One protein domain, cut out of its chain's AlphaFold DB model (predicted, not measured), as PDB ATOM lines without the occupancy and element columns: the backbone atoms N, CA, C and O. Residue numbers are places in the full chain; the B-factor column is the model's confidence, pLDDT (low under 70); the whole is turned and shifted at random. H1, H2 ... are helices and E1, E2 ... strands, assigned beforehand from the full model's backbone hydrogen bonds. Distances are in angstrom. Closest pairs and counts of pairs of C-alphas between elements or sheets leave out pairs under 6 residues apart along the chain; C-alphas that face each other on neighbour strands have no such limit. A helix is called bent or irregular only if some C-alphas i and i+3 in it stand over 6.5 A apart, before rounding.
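AT A GLANCE: This is residues 2 to 101 of the 104 residues of an uncharacterized protein of Candidatus Thermofonsia Clade 2 bacterium (UniProt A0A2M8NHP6). A twisted antiparallel sheet of four strands, with E2 and E4 bent, has two helices on one face: long H1 lies over E1, E2 and E3 and runs along the strands, while short H2 turns off the end of H1 and lies beside the strands, close to the end of E4 at Ile 100. Small H3 sits far out beyond one end of E2 and E3, off the sheet. The 100 printed residues hold three named helices and four named strands in the order H1 H2 E1 E2 H3 E3 E4, class mixed, with sheet order E1 E2 E3 E4. The whole is loose, with a radius of gyration of the C-alphas of 16.8 A, and flat, spanning 54 by 38 by 15 A.

IN THESE COORDINATES: H1, residues 2 to 20, starts at C-alpha 2 (199.169, 247.264, 283.402) and measures 26.4 A. H2 is residues 22 to 29, E1 38 to 41. E2, residues 45 to 54, measures 26.8 A. H3 is residues 60 to 65. E3, residues 72 to 81, measures 27.5 A; E4, residues 91 to 100, measures 25.5 A and ends at C-alpha 100 (233.299, 257.036, 281.476).

HOW THE PARTS SIT: E1 and E2 form a hairpin, with N 40 and O 47 2.8 A apart, within hydrogen-bond range. Between E2 and E3, N 50 and O 76 are at 3.0 A. E3 and E4 form a hairpin, with N 77 and O 96 at 2.9 A. E2 bends by 53 degrees at residue 51, E4 by 56 degrees at residue 95. The layout is two layers, helices H1 and H2 on one face of the sheet. H1 has a height over the sheet of 9.5 A; the closest C-alphas of H1 and E1 are Gly 8 and Ile 40, 6.0 A. The closest of H2 and E4 are Arg 29 and Ile 100, 4.4 A. H1 and H2 touch only at the corner, Val 19 to Met 25 at 5.5 A, about perpendicular at 81 degrees. H3 is apart from H1 and E4. Every O i to N i+4 pair is within range in H1 and H2; H3 has 0 of 2, with 2 of 3 O i to N i+3 pairs.

THE WHOLE: The farthest C-alphas, Lys 2 and Leu 65, are 55.1 A apart. The printed part has no cut and no long link. The model's pLDDT is under 70 at residues 2 to 4, 56 to 70 and 86.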
ATOM      1  N   LYS A   2     198.661 247.648 284.746       61.75
ATOM      2  CA  LYS A   2     199.169 247.264 283.402       61.75
ATOM      3  C   LYS A   2     199.766 248.412 282.565       61.75
ATOM      4  O   LYS A   2     200.871 248.273 282.062       61.75
ATOM      5  N   LYS A   3     199.097 249.571 282.476       67.31
ATOM      6  CA  LYS A   3     199.596 250.725 281.695       67.31
ATOM      7  C   LYS A   3     200.931 251.290 282.208       67.31
ATOM      8  O   LYS A   3     201.777 251.641 281.400       67.31
ATOM      9  N   ARG A   4     201.147 251.337 283.531       67.19
ATOM     10  CA  ARG A   4     202.404 251.840 284.126       67.19
ATOM     11  C   ARG A   4     203.579 250.905 283.846       67.19
ATOM     12  O   ARG A   4     204.663 251.382 283.549       67.19
ATOM     13  N   VAL A   5     203.332 249.595 283.870       70.88
ATOM     14  CA  VAL A   5     204.340 248.582 283.525       70.88
ATOM     15  C   VAL A   5     204.700 248.651 282.040       70.88
ATOM     16  O   VAL A   5     205.872 248.577 281.702       70.88
ATOM     17  N   ILE A   6     203.719 248.860 281.156       76.00
ATOM     18  CA  ILE A   6     203.968 249.008 279.712       76.00
ATOM     19  C   ILE A   6     204.783 250.278 279.427       76.00
ATOM     20  O   ILE A   6     205.800 250.207 278.751       76.00
ATOM     21  N   ILE A   7     204.381 251.424 279.985       78.94
ATOM     22  CA  ILE A   7     205.091 252.699 279.789       78.94
ATOM     23  C   ILE A   7     206.504 252.633 280.382       78.94
ATOM     24  O   ILE A   7     207.464 253.022 279.725       78.94
ATOM     25  N   GLY A   8     206.643 252.097 281.597       73.50
ATOM     26  CA  GLY A   8     207.944 251.905 282.230       73.50
ATOM     27  C   GLY A   8     208.834 250.954 281.432       73.50
ATOM     28  O   GLY A   8     210.003 251.252 281.225       73.50
ATOM     29  N   GLY A   9     208.278 249.853 280.923       76.25
ATOM     30  CA  GLY A   9     208.995 248.912 280.066       76.25
ATOM     31  C   GLY A   9     209.518 249.581 278.797       76.25
ATOM     32  O   GLY A   9     210.704 249.478 278.513       76.25
ATOM     33  N   ILE A  10     208.673 250.343 278.094       81.25
ATOM     34  CA  ILE A  10     209.068 251.083 276.885       81.25
ATOM     35  C   ILE A  10     210.187 252.085 277.194       81.25
ATOM     36  O   ILE A  10     211.151 252.161 276.439       81.25
ATOM     37  N   LEU A  11     210.101 252.815 278.311       78.38
ATOM     38  CA  LEU A  11     211.146 253.754 278.731       78.38
ATOM     39  C   LEU A  11     212.472 253.048 279.035       78.38
ATOM     40  O   LEU A  11     213.522 253.536 278.622       78.38
ATOM     41  N   VAL A  12     212.434 251.889 279.701       75.19
ATOM     42  CA  VAL A  12     213.630 251.064 279.943       75.19
ATOM     43  C   VAL A  12     214.223 250.583 278.623       75.19
ATOM     44  O   VAL A  12     215.429 250.695 278.421       75.19
ATOM     45  N   THR A  13     213.397 250.070 277.710       78.38
ATOM     46  CA  THR A  13     213.858 249.590 276.403       78.38
ATOM     47  C   THR A  13     214.462 250.724 275.582       78.38
ATOM     48  O   THR A  13     215.533 250.550 275.015       78.38
ATOM     49  N   LEU A  14     213.833 251.901 275.565       78.31
ATOM     50  CA  LEU A  14     214.357 253.074 274.871       78.31
ATOM     51  C   LEU A  14     215.699 253.517 275.468       78.31
ATOM     52  O   LEU A  14     216.655 253.728 274.728       78.31
ATOM     53  N   ALA A  15     215.799 253.598 276.799       73.06
ATOM     54  CA  ALA A  15     217.040 253.947 277.485       73.06
ATOM     55  C   ALA A  15     218.157 252.936 277.186       73.06
ATOM     56  O   ALA A  15     219.285 253.336 276.906       73.06
ATOM     57  N   LEU A  16     217.843 251.638 277.174       74.00
ATOM     58  CA  LEU A  16     218.786 250.591 276.790       74.00
ATOM     59  C   LEU A  16     219.209 250.706 275.326       74.00
ATOM     60  O   LEU A  16     220.385 250.540 275.042       74.00
ATOM     61  N   ILE A  17     218.300 251.021 274.401       76.12
ATOM     62  CA  ILE A  17     218.651 251.224 272.989       76.12
ATOM     63  C   ILE A  17     219.592 252.420 272.845       76.12
ATOM     64  O   ILE A  17     220.615 252.303 272.178       76.12
ATOM     65  N   VAL A  18     219.290 253.551 273.489       73.75
ATOM     66  CA  VAL A  18     220.151 254.739 273.417       73.75
ATOM     67  C   VAL A  18     221.516 254.443 274.028       73.75
ATOM     68  O   VAL A  18     222.526 254.666 273.367       73.75
ATOM     69  N   VAL A  19     221.567 253.884 275.241       71.62
ATOM     70  CA  VAL A  19     222.831 253.619 275.943       71.62
ATOM     71  C   VAL A  19     223.637 252.514 275.270       71.62
ATOM     72  O   VAL A  19     224.837 252.687 275.117       71.62
ATOM     73  N   CYS A  20     223.019 251.400 274.873       73.25
ATOM     74  CA  CYS A  20     223.712 250.262 274.260       73.25
ATOM     75  C   CYS A  20     223.930 250.425 272.749       73.25
ATOM     76  O   CYS A  20     224.602 249.589 272.146       73.25
ATOM     77  N   SER A  21     223.397 251.477 272.115       77.19
ATOM     78  CA  SER A  21     223.795 251.816 270.749       77.19
ATOM     79  C   SER A  21     225.288 252.147 270.720       77.19
ATOM     80  O   SER A  21     225.804 252.800 271.628       77.19
ATOM     81  N   GLY A  22     225.999 251.726 269.670       71.56
ATOM     82  CA  GLY A  22     227.429 252.019 269.535       71.56
ATOM     83  C   GLY A  22     227.727 253.519 269.657       71.56
ATOM     84  O   GLY A  22     228.624 253.906 270.400       71.56
ATOM     85  N   ALA A  23     226.905 254.361 269.020       72.06
ATOM     86  CA  ALA A  23     227.020 255.817 269.084       72.06
ATOM     87  C   ALA A  23     226.775 256.370 270.500       72.06
ATOM     88  O   ALA A  23     227.581 257.155 271.001       72.06
ATOM     89  N   GLY A  24     225.710 255.924 271.175       71.94
ATOM     90  CA  GLY A  24     225.398 256.353 272.538       71.94
ATOM     91  C   GLY A  24     226.469 255.936 273.541       71.94
ATOM     92  O   GLY A  24     226.935 256.775 274.307       71.94
ATOM     93  N   MET A  25     226.955 254.690 273.473       73.88
ATOM     94  CA  MET A  25     228.084 254.244 274.294       73.88
ATOM     95  C   MET A  25     229.316 255.116 274.068       73.88
ATOM     96  O   MET A  25     229.952 255.515 275.036       73.88
ATOM     97  N   THR A  26     229.670 255.428 272.817       76.56
ATOM     98  CA  THR A  26     230.853 256.257 272.534       76.56
ATOM     99  C   THR A  26     230.702 257.696 273.018       76.56
ATOM    100  O   THR A  26     231.657 258.248 273.561       76.56
ATOM    101  N   ALA A  27     229.513 258.288 272.875       75.44
ATOM    102  CA  ALA A  27     229.230 259.645 273.331       75.44
ATOM    103  C   ALA A  27     229.255 259.746 274.862       75.44
ATOM    104  O   ALA A  27     229.814 260.697 275.403       75.44
ATOM    105  N   ILE A  28     228.707 258.741 275.552       76.50
ATOM    106  CA  ILE A  28     228.751 258.647 277.015       76.50
ATOM    107  C   ILE A  28     230.179 258.379 277.493       76.50
ATOM    108  O   ILE A  28     230.615 259.000 278.452       76.50
ATOM    109  N   ARG A  29     230.921 257.478 276.829       75.19
ATOM    110  CA  ARG A  29     232.301 257.152 277.221       75.19
ATOM    111  C   ARG A  29     233.205 258.370 277.203       75.19
ATOM    112  O   ARG A  29     233.971 258.505 278.135       75.19
ATOM    113  N   ARG A  30     233.100 259.212 276.172       78.19
ATOM    114  CA  ARG A  30     233.924 260.420 275.987       78.19
ATOM    115  C   ARG A  30     233.385 261.651 276.722       78.19
ATOM    116  O   ARG A  30     233.715 262.769 276.337       78.19
ATOM    117  N   SER A  31     232.457 261.468 277.663       72.31
ATOM    118  CA  SER A  31     231.766 262.554 278.376       72.31
ATOM    119  C   SER A  31     231.106 263.614 277.483       72.31
ATOM    120  O   SER A  31     230.786 264.710 277.937       72.31
ATOM    121  N   GLY A  32     230.837 263.289 276.216       71.56
ATOM    122  CA  GLY A  32     230.137 264.178 275.290       71.56
ATOM    123  C   GLY A  32     228.642 264.279 275.596       71.56
ATOM    124  O   GLY A  32     228.001 265.259 275.227       71.56
ATOM    125  N   VAL A  33     228.082 263.273 276.277       76.81
ATOM    126  CA  VAL A  33     226.689 263.243 276.737       76.81
ATOM    127  C   VAL A  33     226.626 262.621 278.130       76.81
ATOM    128  O   VAL A  33     227.130 261.519 278.347       76.81
ATOM    129  N   ALA A  34     225.958 263.295 279.069       79.12
ATOM    130  CA  ALA A  34     225.701 262.732 280.391       79.12
ATOM    131  C   ALA A  34     224.779 261.503 280.274       79.12
ATOM    132  O   ALA A  34     223.726 261.584 279.630       79.12
ATOM    133  N   PRO A  35     225.126 260.359 280.890       81.19
ATOM    134  CA  PRO A  35     224.295 259.172 280.796       81.19
ATOM    135  C   PRO A  35     222.950 259.382 281.510       81.19
ATOM    136  O   PRO A  35     222.900 260.020 282.568       81.19
ATOM    137  N   PRO A  36     221.851 258.812 280.987       81.88
ATOM    138  CA  PRO A  36     220.533 258.992 281.577       81.88
ATOM    139  C   PRO A  36     220.463 258.335 282.958       81.88
ATOM    140  O   PRO A  36     220.751 257.148 283.112       81.88
ATOM    141  N   GLN A  37     220.037 259.078 283.972       86.62
ATOM    142  CA  GLN A  37     219.773 258.517 285.295       86.62
ATOM    143  C   GLN A  37     218.287 258.210 285.430       86.62
ATOM    144  O   GLN A  37     217.445 259.074 285.189       86.62
ATOM    145  N   PHE A  38     217.949 256.977 285.797       85.31
ATOM    146  CA  PHE A  38     216.555 256.567 285.921       85.31
ATOM    147  C   PHE A  38     216.369 255.521 287.010       85.31
ATOM    148  O   PHE A  38     217.261 254.724 287.294       85.31
ATOM    149  N   VAL A  39     215.168 255.508 287.584       88.81
ATOM    150  CA  VAL A  39     214.671 254.453 288.466       88.81
ATOM    151  C   VAL A  39     213.245 254.157 288.029       88.81
ATOM    152  O   VAL A  39     212.355 254.990 288.186       88.81
ATOM    153  N   ILE A  40     213.035 252.988 287.436       85.25
ATOM    154  CA  ILE A  40     211.750 252.583 286.876       85.25
ATOM    155  C   ILE A  40     211.245 251.377 287.654       85.25
ATOM    156  O   ILE A  40     211.861 250.312 287.671       85.25
ATOM    157  N   ASP A  41     210.103 251.570 288.303       85.69
ATOM    158  CA  ASP A  41     209.413 250.553 289.081       85.69
ATOM    159  C   ASP A  41     208.403 249.805 288.194       85.69
ATOM    160  O   ASP A  41     207.436 250.387 287.698       85.69
ATOM    161  N   LEU A  42     208.634 248.507 287.990       82.69
ATOM    162  CA  LEU A  42     207.777 247.604 287.217       82.69
ATOM    163  C   LEU A  42     207.093 246.560 288.119       82.69
ATOM    164  O   LEU A  42     206.677 245.508 287.638       82.69
ATOM    165  N   GLY A  43     206.965 246.833 289.423       83.88
ATOM    166  CA  GLY A  43     206.414 245.915 290.421       83.88
ATOM    167  C   GLY A  43     207.491 244.992 291.003       83.88
ATOM    168  O   GLY A  43     208.370 245.473 291.723       83.88
ATOM    169  N   PRO A  44     207.480 243.674 290.721       84.19
ATOM    170  CA  PRO A  44     208.496 242.756 291.248       84.19
ATOM    171  C   PRO A  44     209.897 243.020 290.678       84.19
ATOM    172  O   PRO A  44     210.875 242.477 291.179       84.19
ATOM    173  N   VAL A  45     210.004 243.854 289.643       85.44
ATOM    174  CA  VAL A  45     211.262 244.234 289.005       85.44
ATOM    175  C   VAL A  45     211.406 245.751 289.041       85.44
ATOM    176  O   VAL A  45     210.445 246.480 288.813       85.44
ATOM    177  N   GLN A  46     212.611 246.225 289.316       88.06
ATOM    178  CA  GLN A  46     212.997 247.624 289.259       88.06
ATOM    179  C   GLN A  46     214.224 247.745 288.358       88.06
ATOM    180  O   GLN A  46     215.216 247.057 288.568       88.06
ATOM    181  N   ALA A  47     214.166 248.607 287.350       87.06
ATOM    182  CA  ALA A  47     215.315 248.921 286.510       87.06
ATOM    183  C   ALA A  47     215.915 250.250 286.965       87.06
ATOM    184  O   ALA A  47     215.178 251.202 287.223       87.06
ATOM    185  N   LEU A  48     217.238 250.334 287.053       89.25
ATOM    186  CA  LEU A  48     217.916 251.577 287.394       89.25
ATOM    187  C   LEU A  48     219.156 251.795 286.535       89.25
ATOM    188  O   LEU A  48     219.920 250.868 286.288       89.25
ATOM    189  N   GLY A  49     219.358 253.032 286.109       88.75
ATOM    190  CA  GLY A  49     220.586 253.501 285.483       88.75
ATOM    191  C   GLY A  49     221.194 254.563 286.377       88.75
ATOM    192  O   GLY A  49     220.524 255.549 286.692       88.75
ATOM    193  N   ARG A  50     222.435 254.361 286.827       88.81
ATOM    194  CA  ARG A  50     223.095 255.289 287.750       88.81
ATOM    195  C   ARG A  50     224.560 255.486 287.394       88.81
ATOM    196  O   ARG A  50     225.267 254.534 287.074       88.81
ATOM    197  N   LEU A  51     224.993 256.738 287.494       86.75
ATOM    198  CA  LEU A  51     226.396 257.122 287.454       86.75
ATOM    199  C   LEU A  51     226.972 257.058 288.873       86.75
ATOM    200  O   LEU A  51     226.398 257.634 289.799       86.75
ATOM    201  N   SER A  52     228.080 256.349 289.040       84.88
ATOM    202  CA  SER A  52     228.853 256.281 290.281       84.88
ATOM    203  C   SER A  52     230.273 256.757 290.021       84.88
ATOM    204  O   SER A  52     230.886 256.306 289.059       84.88
ATOM    205  N   THR A  53     230.800 257.626 290.875       81.94
ATOM    206  CA  THR A  53     232.204 258.044 290.852       81.94
ATOM    207  C   THR A  53     232.981 257.249 291.892       81.94
ATOM    208  O   THR A  53     232.508 257.041 293.010       81.94
ATOM    209  N   ILE A  54     234.146 256.744 291.502       73.94
ATOM    210  CA  ILE A  54     235.055 256.000 292.368       73.94
ATOM    211  C   ILE A  54     236.373 256.772 292.396       73.94
ATOM    212  O   ILE A  54     236.994 256.912 291.340       73.94
ATOM    213  N   PRO A  55     236.819 257.255 293.566       70.06
ATOM    214  CA  PRO A  55     238.124 257.885 293.666       70.06
ATOM    215  C   PRO A  55     239.210 256.854 293.361       70.06
ATOM    216  O   PRO A  55     239.229 255.765 293.937       70.06
ATOM    217  N   VAL A  56     240.107 257.183 292.428       67.06
ATOM    218  CA  VAL A  56     241.197 256.280 292.009       67.06
ATOM    219  C   VAL A  56     242.203 256.077 293.135       67.06
ATOM    220  O   VAL A  56     242.794 255.006 293.276       67.06
ATOM    221  N   CYS A  57     242.348 257.069 294.005       65.00
ATOM    222  CA  CYS A  57     243.136 256.945 295.214       65.00
ATOM    223  C   CYS A  57     242.292 256.293 296.327       65.00
ATOM    224  O   CYS A  57     241.633 256.938 297.136       65.00
ATOM    225  N   SER A  58     242.325 254.959 296.356       60.56
ATOM    226  CA  SER A  58     241.606 254.105 297.317       60.56
ATOM    227  C   SER A  58     242.082 254.237 298.774       60.56
ATOM    228  O   SER A  58     241.407 253.763 299.686       60.56
ATOM    229  N   TYR A  59     243.219 254.904 299.003       58.31
ATOM    230  CA  TYR A  59     243.741 255.255 300.322       58.31
ATOM    231  C   TYR A  59     243.725 256.773 300.500       58.31
ATOM    232  O   TYR A  59     244.289 257.502 299.686       58.31
ATOM    233  N   ALA A  60     243.117 257.243 301.595       58.47
ATOM    234  CA  ALA A  60     242.941 258.667 301.906       58.47
ATOM    235  C   ALA A  60     244.252 259.478 301.846       58.47
ATOM    236  O   ALA A  60     244.245 260.647 301.472       58.47
ATOM    237  N   THR A  61     245.385 258.850 302.164       56.56
ATOM    238  CA  THR A  61     246.719 259.448 302.058       56.56
ATOM    239  C   THR A  61     247.194 259.614 300.615       56.56
ATOM    240  O   THR A  61     247.834 260.612 300.315       56.56
ATOM    241  N   SER A  62     246.855 258.710 299.696       57.12
ATOM    242  CA  SER A  62     247.287 258.806 298.295       57.12
ATOM    243  C   SER A  62     246.598 259.949 297.539       57.12
ATOM    244  O   SER A  62     247.238 260.577 296.703       57.12
ATOM    245  N   CYS A  63     245.343 260.288 297.874       56.78
ATOM    246  CA  CYS A  63     244.660 261.450 297.280       56.78
ATOM    247  C   CYS A  63     245.244 262.800 297.737       56.78
ATOM    248  O   CYS A  63     245.065 263.803 297.054       56.78
ATOM    249  N   LEU A  64     245.928 262.850 298.889       59.19
ATOM    250  CA  LEU A  64     246.579 264.069 299.389       59.19
ATOM    251  C   LEU A  64     247.905 264.363 298.674       59.19
ATOM    252  O   LEU A  64     248.290 265.526 298.578       59.19
ATOM    253  N   LEU A  65     248.609 263.325 298.208       64.06
ATOM    254  CA  LEU A  65     249.899 263.469 297.523       64.06
ATOM    255  C   LEU A  65     249.769 263.655 296.010       64.06
ATOM    256  O   LEU A  65     250.659 264.252 295.411       64.06
ATOM    257  N   ASP A  66     248.681 263.175 295.407       55.72
ATOM    258  CA  ASP A  66     248.431 263.350 293.981       55.72
ATOM    259  C   ASP A  66     246.998 263.853 293.726       55.72
ATOM    260  O   ASP A  66     246.081 263.061 293.486       55.72
ATOM    261  N   PRO A  67     246.771 265.182 293.777       55.28
ATOM    262  CA  PRO A  67     245.459 265.772 293.520       55.28
ATOM    263  C   PRO A  67     245.021 265.631 292.053       55.28
ATOM    264  O   PRO A  67     243.911 266.034 291.708       55.28
ATOM    265  N   SER A  68     245.881 265.089 291.178       56.16
ATOM    266  CA  SER A  68     245.555 264.824 289.777       56.16
ATOM    267  C   SER A  68     244.882 263.467 289.550       56.16
ATOM    268  O   SER A  68     244.381 263.228 288.450       56.16
ATOM    269  N   GLY A  69     244.815 262.606 290.577       57.38
ATOM    270  CA  GLY A  69     244.098 261.333 290.538       57.38
ATOM    271  C   GLY A  69     242.604 261.543 290.294       57.38
ATOM    272  O   GLY A  69     241.826 261.645 291.238       57.38
ATOM    273  N   ARG A  70     242.204 261.647 289.024       65.44
ATOM    274  CA  ARG A  70     240.812 261.866 288.616       65.44
ATOM    275  C   ARG A  70     239.929 260.727 289.100       65.44
ATOM    276  O   ARG A  70     240.264 259.562 288.912       65.44
ATOM    277  N   ASP A  71     238.772 261.071 289.658       73.19
ATOM    278  CA  ASP A  71     237.723 260.101 289.958       73.19
ATOM    279  C   ASP A  71     237.310 259.365 288.678       73.19
ATOM    280  O   ASP A  71     236.994 259.985 287.660       73.19
ATOM    281  N   VAL A  72     237.259 258.034 288.731       77.25
ATOM    282  CA  VAL A  72     236.728 257.232 287.628       77.25
ATOM    283  C   VAL A  72     235.215 257.211 287.739       77.25
ATOM    284  O   VAL A  72     234.642 256.742 288.726       77.25
ATOM    285  N   ALA A  73     234.547 257.696 286.700       84.12
ATOM    286  CA  ALA A  73     233.104 257.639 286.597       84.12
ATOM    287  C   ALA A  73     232.683 256.325 285.920       84.12
ATOM    288  O   ALA A  73     233.161 255.963 284.851       84.12
ATOM    289  N   ILE A  74     231.769 255.584 286.539       85.62
ATOM    290  CA  ILE A  74     231.216 254.342 285.998       85.62
ATOM    291  C   ILE A  74     229.707 254.485 285.923       85.62
ATOM    292  O   ILE A  74     229.027 254.687 286.930       85.62
ATOM    293  N   TYR A  75     229.164 254.345 284.722       86.62
ATOM    294  CA  TYR A  75     227.733 254.247 284.520       86.62
ATOM    295  C   TYR A  75     227.304 252.786 284.519       86.62
ATOM    296  O   TYR A  75     227.805 251.982 283.735       86.62
ATOM    297  N   THR A  76     226.365 252.437 285.396       87.88
ATOM    298  CA  THR A  76     225.892 251.061 285.541       87.88
ATOM    299  C   THR A  76     224.376 250.992 285.447       87.88
ATOM    300  O   THR A  76     223.663 251.760 286.097       87.88
ATOM    301  N   ILE A  77     223.887 250.030 284.666       88.19
ATOM    302  CA  ILE A  77     222.470 249.687 284.584       88.19
ATOM    303  C   ILE A  77     222.232 248.390 285.352       88.19
ATOM    304  O   ILE A  77     222.872 247.369 285.079       88.19
ATOM    305  N   TRP A  78     221.277 248.417 286.278       89.88
ATOM    306  CA  TRP A  78     220.866 247.263 287.065       89.88
ATOM    307  C   TRP A  78     219.396 246.928 286.853       89.88
ATOM    308  O   TRP A  78     218.547 247.806 286.697       89.88
ATOM    309  N   ILE A  79     219.097 245.637 286.938       89.00
ATOM    310  CA  ILE A  79     217.761 245.117 287.192       89.00
ATOM    311  C   ILE A  79     217.757 244.556 288.609       89.00
ATOM    312  O   ILE A  79     218.473 243.605 288.910       89.00
ATOM    313  N   ILE A  80     216.935 245.128 289.478       89.25
ATOM    314  CA  ILE A  80     216.679 244.632 290.824       89.25
ATOM    315  C   ILE A  80     215.364 243.863 290.806       89.25
ATOM    316  O   ILE A  80     214.296 244.430 290.584       89.25
ATOM    317  N   GLN A  81     215.428 242.569 291.083       88.00
ATOM    318  CA  GLN A  81     214.259 241.764 291.381       88.00
ATOM    319  C   GLN A  81     213.963 241.870 292.877       88.00
ATOM    320  O   GLN A  81     214.775 241.476 293.722       88.00
ATOM    321  N   ARG A  82     212.797 242.431 293.204       84.50
ATOM    322  CA  ARG A  82     212.312 242.509 294.577       84.50
ATOM    323  C   ARG A  82     211.781 241.145 295.021       84.50
ATOM    324  O   ARG A  82     211.128 240.454 294.235       84.50
ATOM    325  N   PRO A  83     212.065 240.752 296.268       80.56
ATOM    326  CA  PRO A  83     211.558 239.509 296.815       80.56
ATOM    327  C   PRO A  83     210.029 239.553 296.885       80.56
ATOM    328  O   PRO A  83     209.441 240.558 297.277       80.56
ATOM    329  N   ALA A  84     209.385 238.450 296.502       75.81
ATOM    330  CA  ALA A  84     207.933 238.308 296.611       75.81
ATOM    331  C   ALA A  84     207.477 238.071 298.062       75.81
ATOM    332  O   ALA A  84     206.323 238.331 298.389       75.81
ATOM    333  N   LEU A  85     208.380 237.585 298.924       80.31
ATOM    334  CA  LEU A  85     208.120 237.323 300.336       80.31
ATOM    335  C   LEU A  85     208.944 238.262 301.233       80.31
ATOM    336  O   LEU A  85     210.122 238.498 300.941       80.31
ATOM    337  N   PRO A  86     208.375 238.739 302.355       68.62
ATOM    338  CA  PRO A  86     209.141 239.422 303.392       68.62
ATOM    339  C   PRO A  86     210.243 238.489 303.918       68.62
ATOM    340  O   PRO A  86     209.948 237.398 304.394       68.62
ATOM    341  N   GLY A  87     211.510 238.897 303.805       73.19
ATOM    342  CA  GLY A  87     212.666 238.153 304.329       73.19
ATOM    343  C   GLY A  87     213.551 237.459 303.288       73.19
ATOM    344  O   GLY A  87     214.650 237.034 303.631       73.19
ATOM    345  N   ALA A  88     213.145 237.381 302.016       79.31
ATOM    346  CA  ALA A  88     214.043 236.914 300.957       79.31
ATOM    347  C   ALA A  88     214.971 238.053 300.474       79.31
ATOM    348  O   ALA A  88     214.544 239.208 300.433       79.31
ATOM    349  N   PRO A  89     216.230 237.768 300.093       80.88
ATOM    350  CA  PRO A  89     217.144 238.795 299.602       80.88
ATOM    351  C   PRO A  89     216.700 239.323 298.233       80.88
ATOM    352  O   PRO A  89     216.224 238.568 297.378       80.88
ATOM    353  N   SER A  90     216.886 240.622 298.000       83.38
ATOM    354  CA  SER A  90     216.768 241.197 296.660       83.38
ATOM    355  C   SER A  90     217.885 240.664 295.763       83.38
ATOM    356  O   SER A  90     219.023 240.476 296.196       83.38
ATOM    357  N   ARG A  91     217.566 240.406 294.492       87.81
ATOM    358  CA  ARG A  91     218.568 240.016 293.490       87.81
ATOM    359  C   ARG A  91     218.843 241.197 292.581       87.81
ATOM    360  O   ARG A  91     217.925 241.689 291.936       87.81
ATOM    361  N   ALA A  92     220.093 241.637 292.519       87.94
ATOM    362  CA  ALA A  92     220.534 242.664 291.585       87.94
ATOM    363  C   ALA A  92     221.320 242.014 290.441       87.94
ATOM    364  O   ALA A  92     222.287 241.292 290.670       87.94
ATOM    365  N   ILE A  93     220.899 242.275 289.209       88.56
ATOM    366  CA  ILE A  93     221.555 241.826 287.985       88.56
ATOM    367  C   ILE A  93     222.144 243.058 287.313       88.56
ATOM    368  O   ILE A  93     221.420 243.999 286.985       88.56
ATOM    369  N   ARG A  94     223.460 243.057 287.101       87.88
ATOM    370  CA  ARG A  94     224.139 244.099 286.330       87.88
ATOM    371  C   ARG A  94     223.938 243.820 284.845       87.88
ATOM    372  O   ARG A  94     224.447 242.821 284.350       87.88
ATOM    373  N   LEU A  95     223.219 244.692 284.147       83.38
ATOM    374  CA  LEU A  95     223.007 244.563 282.704       83.38
ATOM    375  C   LEU A  95     224.186 245.105 281.903       83.38
ATOM    376  O   LEU A  95     224.669 244.456 280.983       83.38
ATOM    377  N   ALA A  96     224.627 246.310 282.248       81.88
ATOM    378  CA  ALA A  96     225.688 247.008 281.544       81.88
ATOM    379  C   ALA A  96     226.488 247.845 282.535       81.88
ATOM    380  O   ALA A  96     225.937 248.376 283.499       81.88
ATOM    381  N   SER A  97     227.788 247.952 282.285       85.06
ATOM    382  CA  SER A  97     228.706 248.804 283.027       85.06
ATOM    383  C   SER A  97     229.625 249.470 282.019       85.06
ATOM    384  O   SER A  97     230.224 248.791 281.186       85.06
ATOM    385  N   LEU A  98     229.725 250.786 282.090       83.31
ATOM    386  CA  LEU A  98     230.509 251.596 281.178       83.31
ATOM    387  C   LEU A  98     231.416 252.489 282.012       83.31
ATOM    388  O   LEU A  98     230.925 253.271 282.821       83.31
ATOM    389  N   VAL A  99     232.724 252.360 281.823       83.75
ATOM    390  CA  VAL A  99     233.665 253.352 282.340       83.75
ATOM    391  C   VAL A  99     233.541 254.585 281.457       83.75
ATOM    392  O   VAL A  99     233.600 254.476 280.230       83.75
ATOM    393  N   ILE A 100     233.287 255.719 282.089       80.19
ATOM    394  CA  ILE A 100     233.299 257.036 281.476       80.19
ATOM    395  C   ILE A 100     234.689 257.587 281.735       80.19
ATOM    396  O   ILE A 100     235.100 257.734 282.885       80.19
ATOM    397  N   ASP A 101     235.412 257.790 280.648       71.88
ATOM    398  CA  ASP A 101     236.788 258.241 280.663       71.88
ATOM    399  C   ASP A 101     236.860 259.495 279.804       71.88
ATOM    400  O   ASP A 101     236.515 259.487 278.620       71.88
TER     401      ASP A 101